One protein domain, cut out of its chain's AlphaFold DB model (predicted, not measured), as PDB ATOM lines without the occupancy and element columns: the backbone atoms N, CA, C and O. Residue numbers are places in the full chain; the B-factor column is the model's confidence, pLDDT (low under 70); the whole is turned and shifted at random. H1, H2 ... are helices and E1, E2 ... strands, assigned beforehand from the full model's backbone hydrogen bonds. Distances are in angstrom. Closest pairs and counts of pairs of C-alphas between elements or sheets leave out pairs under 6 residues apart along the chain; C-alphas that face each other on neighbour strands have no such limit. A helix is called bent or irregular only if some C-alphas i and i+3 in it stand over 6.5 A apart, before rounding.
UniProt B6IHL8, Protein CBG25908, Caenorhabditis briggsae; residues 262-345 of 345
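AT A GLANCE: This is residues 262 to 345 of the 345 residues of the protein "Protein CBG25908" of Caenorhabditis briggsae (UniProt B6IHL8). Two helices, H1 and H2, pack on each other at a steep angle, and two shorter helices continue the contacts outward: H4 packs on the last residues of H1, and H3 on the last residues of H2. A small hairpin of E1 and E2 lies by the end of H2, and the long link from H1 to H2 passes along E2 before it reaches H2. The printed part has 84 residues, ordered H1 H2 E1 E2 H3 H4, with a two-stranded antiparallel sheet; it is mostly helix. It is compact, with a radius of gyration of the C-alphas of 12.3 A and spans of 34 by 27 by 21 A.

HOW THE PARTS SIT: H1, residues 262 to 274, touches H2, residues 287 to 303, at a steep tilt of 56 degrees, the same way; the closest C-alphas, of Ser 265 and Ser 292, are 4.6 A apart. H2 has a kink of 35 degrees near residue 294 and is irregular, with C-alphas 288 and 291 8.4 A apart. E1, residues 306 to 309, and E2, residues 317 to 320, form an antiparallel hairpin; N 307 and O 319 are 2.9 A apart, within hydrogen-bond range. Residues 279 to 280 pair antiparallel with residues 318 to 319 of E2. H3, residues 324 to 333, touches residues 300 to 303 of H2 at 57 degrees, a steep tilt, opposite ways; the closest C-alphas, of Ser 303 and Leu 330, are 5.2 A apart. H4, residues 337 to 343, touches residues 270 to 274 of H1, with the C-alphas of Arg 274 and Ser 343 closest at 5.0 A. Every O i to N i+4 pair is within hydrogen-bond range in H1, H3 and H4, and 11 of 13 are in H2.

IN THESE COORDINATES: H1 begins at C-alpha 262 (139.260, 175.441, 153.193) and is 18.0 A long; H2 is 24.4 A, H3 14.3 A. H4 ends at C-alpha 343 (132.876, 170.204, 132.592).

THE WHOLE: The farthest C-alphas, of Gly 313 and Trp 338, are 36.6 A apart. The printed part has no cut, and the link from H1 to H2 is long. pLDDT is under 70 at residues 278, 310 to 315 and 343 to 345.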
ATOM      1  N   SER A 262     139.778 176.710 153.715       84.12
ATOM      2  CA  SER A 262     139.260 175.441 153.193       84.12
ATOM      3  C   SER A 262     138.030 175.647 152.300       84.12
ATOM      4  O   SER A 262     137.931 175.035 151.237       84.12
ATOM      5  N   ILE A 263     137.130 176.556 152.684       86.69
ATOM      6  CA  ILE A 263     135.942 176.928 151.906       86.69
ATOM      7  C   ILE A 263     136.371 177.628 150.617       86.69
ATOM      8  O   ILE A 263     135.918 177.262 149.531       86.69
ATOM      9  N   VAL A 264     137.289 178.591 150.725       87.94
ATOM     10  CA  VAL A 264     137.831 179.324 149.573       87.94
ATOM     11  C   VAL A 264     138.570 178.373 148.625       87.94
ATOM     12  O   VAL A 264     138.344 178.416 147.417       87.94
ATOM     13  N   SER A 265     139.371 177.442 149.153       88.50
ATOM     14  CA  SER A 265     140.038 176.394 148.367       88.50
ATOM     15  C   SER A 265     139.036 175.546 147.589       88.50
ATOM     16  O   SER A 265     139.206 175.348 146.389       88.50
ATOM     17  N   ASN A 266     137.973 175.067 148.244       88.19
ATOM     18  CA  ASN A 266     136.935 174.273 147.585       88.19
ATOM     19  C   ASN A 266     136.243 175.068 146.477       88.19
ATOM     20  O   ASN A 266     135.979 174.523 145.408       88.19
ATOM     21  N   MET A 267     135.979 176.355 146.708       89.44
ATOM     22  CA  MET A 267     135.360 177.240 145.726       89.44
ATOM     23  C   MET A 267     136.255 177.444 144.502       89.44
ATOM     24  O   MET A 267     135.796 177.271 143.372       89.44
ATOM     25  N   ILE A 268     137.543 177.743 144.708       89.00
ATOM     26  CA  ILE A 268     138.526 177.877 143.624       89.00
ATOM     27  C   ILE A 268     138.656 176.548 142.871       89.00
ATOM     28  O   ILE A 268     138.600 176.542 141.645       89.00
ATOM     29  N   LEU A 269     138.777 175.424 143.581       89.19
ATOM     30  CA  LEU A 269     138.891 174.086 142.998       89.19
ATOM     31  C   LEU A 269     137.673 173.735 142.135       89.19
ATOM     32  O   LEU A 269     137.822 173.343 140.980       89.19
ATOM     33  N   ALA A 270     136.466 173.909 142.676       89.12
ATOM     34  CA  ALA A 270     135.217 173.634 141.978       89.12
ATOM     35  C   ALA A 270     135.069 174.498 140.721       89.12
ATOM     36  O   ALA A 270     134.691 173.988 139.666       89.12
ATOM     37  N   THR A 271     135.425 175.782 140.820       89.44
ATOM     38  CA  THR A 271     135.407 176.733 139.701       89.44
ATOM     39  C   THR A 271     136.442 176.361 138.643       89.44
ATOM     40  O   THR A 271     136.139 176.345 137.453       89.44
ATOM     41  N   ALA A 272     137.659 176.011 139.065       88.12
ATOM     42  CA  ALA A 272     138.732 175.579 138.181       88.12
ATOM     43  C   ALA A 272     138.354 174.306 137.421       88.12
ATOM     44  O   ALA A 272     138.604 174.224 136.225       88.12
ATOM     45  N   VAL A 273     137.717 173.330 138.067       87.69
ATOM     46  CA  VAL A 273     137.230 172.130 137.377       87.69
ATOM     47  C   VAL A 273     136.099 172.489 136.413       87.69
ATOM     48  O   VAL A 273     136.164 172.094 135.251       87.69
ATOM     49  N   ARG A 274     135.104 173.270 136.861       86.38
ATOM     50  CA  ARG A 274     133.918 173.658 136.073       86.38
ATOM     51  C   ARG A 274     134.259 174.481 134.829       86.38
ATOM     52  O   ARG A 274     133.611 174.320 133.801       86.38
ATOM     53  N   GLN A 275     135.230 175.388 134.922       85.50
ATOM     54  CA  GLN A 275     135.552 176.319 133.842       85.50
ATOM     55  C   GLN A 275     135.942 175.570 132.558       85.50
ATOM     56  O   GLN A 275     136.912 174.809 132.540       85.50
ATOM     57  N   ALA A 276     135.260 175.871 131.456       72.56
ATOM     58  CA  ALA A 276     135.683 175.436 130.131       72.56
ATOM     59  C   ALA A 276     136.990 176.151 129.730       72.56
ATOM     60  O   ALA A 276     137.114 177.368 129.879       72.56
ATOM     61  N   GLY A 277     137.976 175.400 129.238       72.31
ATOM     62  CA  GLY A 277     139.273 175.936 128.809       72.31
ATOM     63  C   GLY A 277     140.464 175.354 129.568       72.31
ATOM     64  O   GLY A 277     140.322 174.790 130.654       72.31
ATOM     65  N   ALA A 278     141.643 175.477 128.955       68.12
ATOM     66  CA  ALA A 278     142.804 174.669 129.298       68.12
ATOM     67  C   ALA A 278     143.772 175.303 130.302       68.12
ATOM     68  O   ALA A 278     144.673 174.593 130.696       68.12
ATOM     69  N   TYR A 279     143.638 176.559 130.743       78.88
ATOM     70  CA  TYR A 279     144.698 177.206 131.540       78.88
ATOM     71  C   TYR A 279     144.234 177.741 132.900       78.88
ATOM     72  O   TYR A 279     143.116 178.243 133.039       78.88
ATOM     73  N   ILE A 280     145.114 177.634 133.898       77.62
ATOM     74  CA  ILE A 280     144.996 178.216 135.238       77.62
ATOM     75  C   ILE A 280     146.263 179.027 135.524       77.62
ATOM     76  O   ILE A 280     147.373 178.535 135.332       77.62
ATOM     77  N   PHE A 281     146.078 180.240 136.038       77.69
ATOM     78  CA  PHE A 281     147.150 181.171 136.392       77.69
ATOM     79  C   PHE A 281     147.078 181.473 137.899       77.69
ATOM     80  O   PHE A 281     146.241 182.277 138.325       77.69
ATOM     81  N   PRO A 282     147.878 180.799 138.747       71.19
ATOM     82  CA  PRO A 282     147.803 180.965 140.201       71.19
ATOM     83  C   PRO A 282     148.201 182.361 140.677       71.19
ATOM     84  O   PRO A 282     147.675 182.849 141.672       71.19
ATOM     85  N   ASN A 283     149.093 183.024 139.943       72.06
ATOM     86  CA  ASN A 283     149.555 184.383 140.220       72.06
ATOM     87  C   ASN A 283     148.498 185.468 139.940       72.06
ATOM     88  O   ASN A 283     148.732 186.630 140.252       72.06
ATOM     89  N   GLU A 284     147.355 185.111 139.349       72.12
ATOM     90  CA  GLU A 284     146.234 186.030 139.122       72.12
ATOM     91  C   GLU A 284     145.249 186.085 140.303       72.12
ATOM     92  O   GLU A 284     144.269 186.827 140.252       72.12
ATOM     93  N   PHE A 285     145.459 185.290 141.356       75.12
ATOM     94  CA  PHE A 285     144.729 185.454 142.613       75.12
ATOM     95  C   PHE A 285     145.444 186.468 143.514       75.12
ATOM     96  O   PHE A 285     146.674 186.555 143.472       75.12
ATOM     97  N   PRO A 286     144.713 187.223 144.357       75.94
ATOM     98  CA  PRO A 286     145.338 188.138 145.305       75.94
ATOM     99  C   PRO A 286     146.365 187.425 146.185       75.94
ATOM    100  O   PRO A 286     146.119 186.320 146.673       75.94
ATOM    101  N   SER A 287     147.488 188.092 146.457       78.06
ATOM    102  CA  SER A 287     148.559 187.570 147.317       78.06
ATOM    103  C   SER A 287     148.094 187.227 148.735       78.06
ATOM    104  O   SER A 287     148.772 186.487 149.434       78.06
ATOM    105  N   ASN A 288     146.945 187.749 149.158       80.75
ATOM    106  CA  ASN A 288     146.337 187.483 150.456       80.75
ATOM    107  C   ASN A 288     145.573 186.146 150.515       80.75
ATOM    108  O   ASN A 288     145.073 185.822 151.581       80.75
ATOM    109  N   LEU A 289     145.469 185.383 149.412       83.25
ATOM    110  CA  LEU A 289     144.813 184.062 149.352       83.25
ATOM    111  C   LEU A 289     145.804 182.896 149.147       83.25
ATOM    112  O   LEU A 289     145.475 181.878 148.526       83.25
ATOM    113  N   GLN A 290     147.050 183.056 149.593       82.75
ATOM    114  CA  GLN A 290     148.132 182.107 149.311       82.75
ATOM    115  C   GLN A 290     147.851 180.695 149.829       82.75
ATOM    116  O   GLN A 290     148.122 179.735 149.102       82.75
ATOM    117  N   ASN A 291     147.284 180.544 151.031       84.75
ATOM    118  CA  ASN A 291     147.000 179.221 151.595       84.75
ATOM    119  C   ASN A 291     145.980 178.481 150.732       84.75
ATOM    120  O   ASN A 291     146.173 177.311 150.376       84.75
ATOM    121  N   SER A 292     144.915 179.191 150.356       86.38
ATOM    122  CA  SER A 292     143.835 178.646 149.547       86.38
ATOM    123  C   SER A 292     144.319 178.235 148.155       86.38
ATOM    124  O   SER A 292     144.068 177.119 147.697       86.38
ATOM    125  N   VAL A 293     145.072 179.112 147.485       86.69
ATOM    126  CA  VAL A 293     145.588 178.865 146.130       86.69
ATOM    127  C   VAL A 293     146.601 177.721 146.124       86.69
ATOM    128  O   VAL A 293     146.503 176.826 145.281       86.69
ATOM    129  N   LEU A 294     147.533 177.695 147.083       85.19
ATOM    130  CA  LEU A 294     148.541 176.639 147.180       85.19
ATOM    131  C   LEU A 294     147.884 175.267 147.353       85.19
ATOM    132  O   LEU A 294     148.236 174.323 146.642       85.19
ATOM    133  N   LYS A 295     146.883 175.161 148.239       87.06
ATOM    134  CA  LYS A 295     146.150 173.908 148.446       87.06
ATOM    135  C   LYS A 295     145.522 173.403 147.151       87.06
ATOM    136  O   LYS A 295     145.602 172.203 146.866       87.06
ATOM    137  N   VAL A 296     144.900 174.292 146.382       88.12
ATOM    138  CA  VAL A 296     144.244 173.946 145.116       88.12
ATOM    139  C   VAL A 296     145.264 173.454 144.101       88.12
ATOM    140  O   VAL A 296     145.101 172.356 143.573       88.12
ATOM    141  N   VAL A 297     146.334 174.219 143.875       87.00
ATOM    142  CA  VAL A 297     147.388 173.868 142.913       87.00
ATOM    143  C   VAL A 297     148.006 172.517 143.271       87.00
ATOM    144  O   VAL A 297     148.053 171.627 142.426       87.00
ATOM    145  N   THR A 298     148.379 172.301 144.537       87.31
ATOM    146  CA  THR A 298     148.913 171.009 144.996       87.31
ATOM    147  C   THR A 298     147.922 169.863 144.769       87.31
ATOM    148  O   THR A 298     148.313 168.792 144.311       87.31
ATOM    149  N   THR A 299     146.634 170.070 145.060       88.50
ATOM    150  CA  THR A 299     145.601 169.034 144.881       88.50
ATOM    151  C   THR A 299     145.437 168.665 143.406       88.50
ATOM    152  O   THR A 299     145.421 167.483 143.055       88.50
ATOM    153  N   LEU A 300     145.374 169.668 142.529       88.25
ATOM    154  CA  LEU A 300     145.222 169.466 141.094       88.25
ATOM    155  C   LEU A 300     146.462 168.804 140.470       88.25
ATOM    156  O   LEU A 300     146.297 167.852 139.708       88.25
ATOM    157  N   ILE A 301     147.678 169.218 140.843       87.56
ATOM    158  CA  ILE A 301     148.931 168.590 140.377       87.56
ATOM    159  C   ILE A 301     149.005 167.129 140.827       87.56
ATOM    160  O   ILE A 301     149.243 166.243 140.011       87.56
ATOM    161  N   ASN A 302     148.743 166.846 142.108       88.69
ATOM    162  CA  ASN A 302     148.836 165.483 142.644       88.69
ATOM    163  C   ASN A 302     147.835 164.522 141.986       88.69
ATOM    164  O   ASN A 302     148.114 163.334 141.835       88.69
ATOM    165  N   SER A 303     146.675 165.034 141.568       87.56
ATOM    166  CA  SER A 303     145.697 164.259 140.795       87.56
ATOM    167  C   SER A 303     146.066 164.091 139.311       87.56
ATOM    168  O   SER A 303     145.453 163.284 138.613       87.56
ATOM    169  N   GLY A 304     147.067 164.833 138.822       85.06
ATOM    170  CA  GLY A 304     147.410 164.936 137.403       85.06
ATOM    171  C   GLY A 304     146.380 165.716 136.581       85.06
ATOM    172  O   GLY A 304     146.370 165.610 135.361       85.06
ATOM    173  N   PHE A 305     145.475 166.457 137.229       86.38
ATOM    174  CA  PHE A 305     144.444 167.238 136.546       86.38
ATOM    175  C   PHE A 305     145.006 168.515 135.919       86.38
ATOM    176  O   PHE A 305     144.423 169.031 134.966       86.38
ATOM    177  N   ILE A 306     146.135 169.013 136.431       87.00
ATOM    178  CA  ILE A 306     146.912 170.073 135.789       87.00
ATOM    179  C   ILE A 306     148.390 169.701 135.685       87.00
ATOM    180  O   ILE A 306     148.917 169.008 136.556       87.00
ATOM    181  N   GLU A 307     149.052 170.215 134.655       83.81
ATOM    182  CA  GLU A 307     150.492 170.095 134.417       83.81
ATOM    183  C   GLU A 307     151.106 171.499 134.268       83.81
ATOM    184  O   GLU A 307     150.492 172.399 133.688       83.81
ATOM    185  N   GLU A 308     152.300 171.713 134.826       81.44
ATOM    186  CA  GLU A 308     153.018 172.988 134.717       81.44
ATOM    187  C   GLU A 308     153.534 173.181 133.284       81.44
ATOM    188  O   GLU A 308     154.218 172.318 132.732       81.44
ATOM    189  N   CYS A 309     153.208 174.319 132.678       77.06
ATOM    190  CA  CYS A 309     153.747 174.769 131.402       77.06
ATOM    191  C   CYS A 309     154.777 175.861 131.692       77.06
ATOM    192  O   CYS A 309     154.408 176.985 132.030       77.06
ATOM    193  N   GLN A 310     156.065 175.528 131.592       66.06
ATOM    194  CA  GLN A 310     157.126 176.527 131.702       66.06
ATOM    195  C   GLN A 310     157.438 177.126 130.330       66.06
ATOM    196  O   GLN A 310     157.844 176.416 129.413       66.06
ATOM    197  N   GLU A 311     157.299 178.445 130.224       58.31
ATOM    198  CA  GLU A 311     158.024 179.263 129.255       58.31
ATOM    199  C   GLU A 311     158.956 180.189 130.045       58.31
ATOM    200  O   GLU A 311     158.529 180.835 131.006       58.31
ATOM    201  N   ASP A 312     160.241 180.223 129.681       55.00
ATOM    202  CA  ASP A 312     161.257 181.007 130.389       55.00
ATOM    203  C   ASP A 312     160.823 182.479 130.543       55.00
ATOM    204  O   ASP A 312     160.598 183.193 129.565       55.00
ATOM    205  N   GLY A 313     160.723 182.945 131.794       58.56
ATOM    206  CA  GLY A 313     160.403 184.336 132.140       58.56
ATOM    207  C   GLY A 313     158.912 184.712 132.157       58.56
ATOM    208  O   GLY A 313     158.605 185.880 132.404       58.56
ATOM    209  N   GLN A 314     157.993 183.769 131.930       60.53
ATOM    210  CA  GLN A 314     156.542 183.980 132.037       60.53
ATOM    211  C   GLN A 314     156.001 183.597 133.433       60.53
ATOM    212  O   GLN A 314     156.654 182.858 134.176       60.53
ATOM    213  N   PRO A 315     154.808 184.093 133.827       65.69
ATOM    214  CA  PRO A 315     154.050 183.557 134.958       65.69
ATOM    215  C   PRO A 315     153.970 182.028 134.963       65.69
ATOM    216  O   PRO A 315     153.916 181.431 133.896       65.69
ATOM    217  N   GLN A 316     153.870 181.382 136.130       72.94
ATOM    218  CA  GLN A 316     153.552 179.948 136.174       72.94
ATOM    219  C   GLN A 316     152.165 179.695 135.566       72.94
ATOM    220  O   GLN A 316     151.149 180.116 136.125       72.94
ATOM    221  N   ILE A 317     152.130 178.994 134.432       78.12
ATOM    222  CA  ILE A 317     150.905 178.612 133.727       78.12
ATOM    223  C   ILE A 317     150.666 177.123 133.955       78.12
ATOM    224  O   ILE A 317     151.566 176.309 133.772       78.12
ATOM    225  N   PHE A 318     149.442 176.750 134.313       82.88
ATOM    226  CA  PHE A 318     149.051 175.351 134.455       82.88
ATOM    227  C   PHE A 318     148.036 174.968 133.389       82.88
ATOM    228  O   PHE A 318     146.976 175.590 133.302       82.88
ATOM    229  N   ALA A 319     148.339 173.937 132.601       83.44
ATOM    230  CA  ALA A 319     147.417 173.390 131.615       83.44
ATOM    231  C   ALA A 319     146.538 172.293 132.232       83.44
ATOM    232  O   ALA A 319     147.038 171.427 132.943       83.44
ATOM    233  N   LYS A 320     145.232 172.293 131.951       85.88
ATOM    234  CA  LYS A 320     144.291 171.253 132.369       85.88
ATOM    235  C   LYS A 320     144.455 170.015 131.505       85.88
ATOM    236  O   LYS A 320     144.296 170.056 130.285       85.88
ATOM    237  N   CYS A 321     144.653 168.890 132.167       83.44
ATOM    238  CA  CYS A 321     144.785 167.574 131.570       83.44
ATOM    239  C   CYS A 321     143.533 166.759 131.889       83.44
ATOM    240  O   CYS A 321     143.509 165.940 132.808       83.44
ATOM    241  N   ILE A 322     142.466 167.005 131.129       78.50
ATOM    242  CA  ILE A 322     141.173 166.350 131.344       78.50
ATOM    243  C   ILE A 322     141.193 164.975 130.668       78.50
ATOM    244  O   ILE A 322     140.930 164.840 129.475       78.50
ATOM    245  N   ARG A 323     141.535 163.943 131.440       82.75
ATOM    246  CA  ARG A 323     141.504 162.537 131.032       82.75
ATOM    247  C   ARG A 323     140.639 161.763 132.020       82.75
ATOM    248  O   ARG A 323     140.444 162.182 133.158       82.75
ATOM    249  N   LYS A 324     140.118 160.610 131.598       83.31
ATOM    250  CA  LYS A 324     139.255 159.789 132.458       83.31
ATOM    251  C   LYS A 324     139.965 159.399 133.763       83.31
ATOM    252  O   LYS A 324     139.377 159.511 134.830       83.31
ATOM    253  N   ASP A 325     141.238 159.026 133.683       86.19
ATOM    254  CA  ASP A 325     142.061 158.630 134.826       86.19
ATOM    255  C   ASP A 325     142.416 159.805 135.756       86.19
ATOM    256  O   ASP A 325     142.509 159.619 136.968       86.19
ATOM    257  N   THR A 326     142.609 161.020 135.229       86.38
ATOM    258  CA  THR A 326     142.866 162.215 136.057       86.38
ATOM    259  C   THR A 326     141.588 162.666 136.762       86.38
ATOM    260  O   THR A 326     141.620 163.011 137.942       86.38
ATOM    261  N   ALA A 327     140.441 162.575 136.084       83.69
ATOM    262  CA  ALA A 327     139.134 162.853 136.669       83.69
ATOM    263  C   ALA A 327     138.728 161.828 137.736       83.69
ATOM    264  O   ALA A 327     138.227 162.222 138.786       83.69
ATOM    265  N   GLU A 328     138.980 160.535 137.509       85.50
ATOM    266  CA  GLU A 328     138.762 159.481 138.508       85.50
ATOM    267  C   GLU A 328     139.657 159.687 139.742       85.50
ATOM    268  O   GLU A 328     139.171 159.625 140.871       85.50
ATOM    269  N   ARG A 329     140.946 160.009 139.551       85.81
ATOM    270  CA  ARG A 329     141.872 160.323 140.657       85.81
ATOM    271  C   ARG A 329     141.446 161.558 141.445       85.81
ATOM    272  O   ARG A 329     141.493 161.546 142.677       85.81
ATOM    273  N   LEU A 330     141.015 162.614 140.756       85.44
ATOM    274  CA  LEU A 330     140.537 163.826 141.410       85.44
ATOM    275  C   LEU A 330     139.224 163.564 142.165       85.44
ATOM    276  O   LEU A 330     139.133 163.906 143.339       85.44
ATOM    277  N   GLY A 331     138.262 162.866 141.550       83.00
ATOM    278  CA  GLY A 331     137.001 162.465 142.187       83.00
ATOM    279  C   GLY A 331     137.175 161.526 143.388       83.00
ATOM    280  O   GLY A 331     136.380 161.569 144.321       83.00
ATOM    281  N   ALA A 332     138.242 160.721 143.419       81.69
ATOM    282  CA  ALA A 332     138.600 159.908 144.584       81.69
ATOM    283  C   ALA A 332     139.192 160.732 145.743       81.69
ATOM    284  O   ALA A 332     139.182 160.285 146.889       81.69
ATOM    285  N   THR A 333     139.723 161.922 145.453       76.31
ATOM    286  CA  THR A 333     140.397 162.786 146.436       76.31
ATOM    287  C   THR A 333     139.449 163.834 147.020       76.31
ATOM    288  O   THR A 333     139.606 164.250 148.167       76.31
ATOM    289  N   VAL A 334     138.461 164.267 146.236       75.69
ATOM    290  CA  VAL A 334     137.516 165.338 146.564       75.69
ATOM    291  C   VAL A 334     136.178 165.080 145.872       75.69
ATOM    292  O   VAL A 334     136.130 164.684 144.711       75.69
ATOM    293  N   GLU A 335     135.074 165.343 146.569       73.00
ATOM    294  CA  GLU A 335     133.716 165.103 146.062       73.00
ATOM    295  C   GLU A 335     133.298 166.215 145.077       73.00
ATOM    296  O   GLU A 335     132.571 167.139 145.396       73.00
ATOM    297  N   ILE A 336     133.816 166.171 143.850       76.44
ATOM    298  CA  ILE A 336     133.587 167.196 142.811       76.44
ATOM    299  C   ILE A 336     132.755 166.666 141.633       76.44
ATOM    300  O   ILE A 336     132.844 167.184 140.517       76.44
ATOM    301  N   GLN A 337     131.977 165.601 141.853       77.31
ATOM    302  CA  GLN A 337     131.303 164.856 140.785       77.31
ATOM    303  C   GLN A 337     130.370 165.742 139.954       77.31
ATOM    304  O   GLN A 337     130.341 165.621 138.728       77.31
ATOM    305  N   TRP A 338     129.652 166.663 140.601       82.44
ATOM    306  CA  TRP A 338     128.820 167.638 139.902       82.44
ATOM    307  C   TRP A 338     129.641 168.524 138.957       82.44
ATOM    308  O   TRP A 338     129.253 168.699 137.801       82.44
ATOM    309  N   CYS A 339     130.793 169.039 139.410       80.56
ATOM    310  CA  CYS A 339     131.669 169.860 138.572       80.56
ATOM    311  C   CYS A 339     132.186 169.047 137.390       80.56
ATOM    312  O   CYS A 339     132.019 169.479 136.259       80.56
ATOM    313  N   LEU A 340     132.722 167.847 137.641       81.19
ATOM    314  CA  LEU A 340     133.216 166.958 136.589       81.19
ATOM    315  C   LEU A 340     132.138 166.714 135.529       81.19
ATOM    316  O   LEU A 340     132.374 166.984 134.358       81.19
ATOM    317  N   ASN A 341     130.930 166.307 135.926       77.50
ATOM    318  CA  ASN A 341     129.826 166.027 135.001       77.50
ATOM    319  C   ASN A 341     129.408 167.234 134.140       77.50
ATOM    320  O   ASN A 341     128.866 167.042 133.052       77.50
ATOM    321  N   ASN A 342     129.625 168.458 134.626       72.88
ATOM    322  CA  ASN A 342     129.286 169.691 133.915       72.88
ATOM    323  C   ASN A 342     130.477 170.331 133.187       72.88
ATOM    324  O   ASN A 342     130.261 171.227 132.382       72.88
ATOM    325  N   SER A 343     131.704 169.852 133.406       64.81
ATOM    326  CA  SER A 343     132.876 170.204 132.592       64.81
ATOM    327  C   SER A 343     132.932 169.438 131.264       64.81
ATOM    328  O   SER A 343     133.661 169.842 130.363       64.81
ATOM    329  N   TYR A 344     132.204 168.316 131.156       57.44
ATOM    330  CA  TYR A 344     132.152 167.441 129.969       57.44
ATOM    331  C   TYR A 344     130.986 167.727 129.008       57.44
ATOM    332  O   TYR A 344     130.841 167.013 128.014       57.44
ATOM    333  N   LYS A 345     130.133 168.709 129.314       46.38
ATOM    334  CA  LYS A 345     129.047 169.172 128.437       46.38
ATOM    335  C   LYS A 345     129.482 170.440 127.725       46.38
ATOM    336  O   LYS A 345     129.131 170.565 126.533       46.38
TER     337      LYS A 345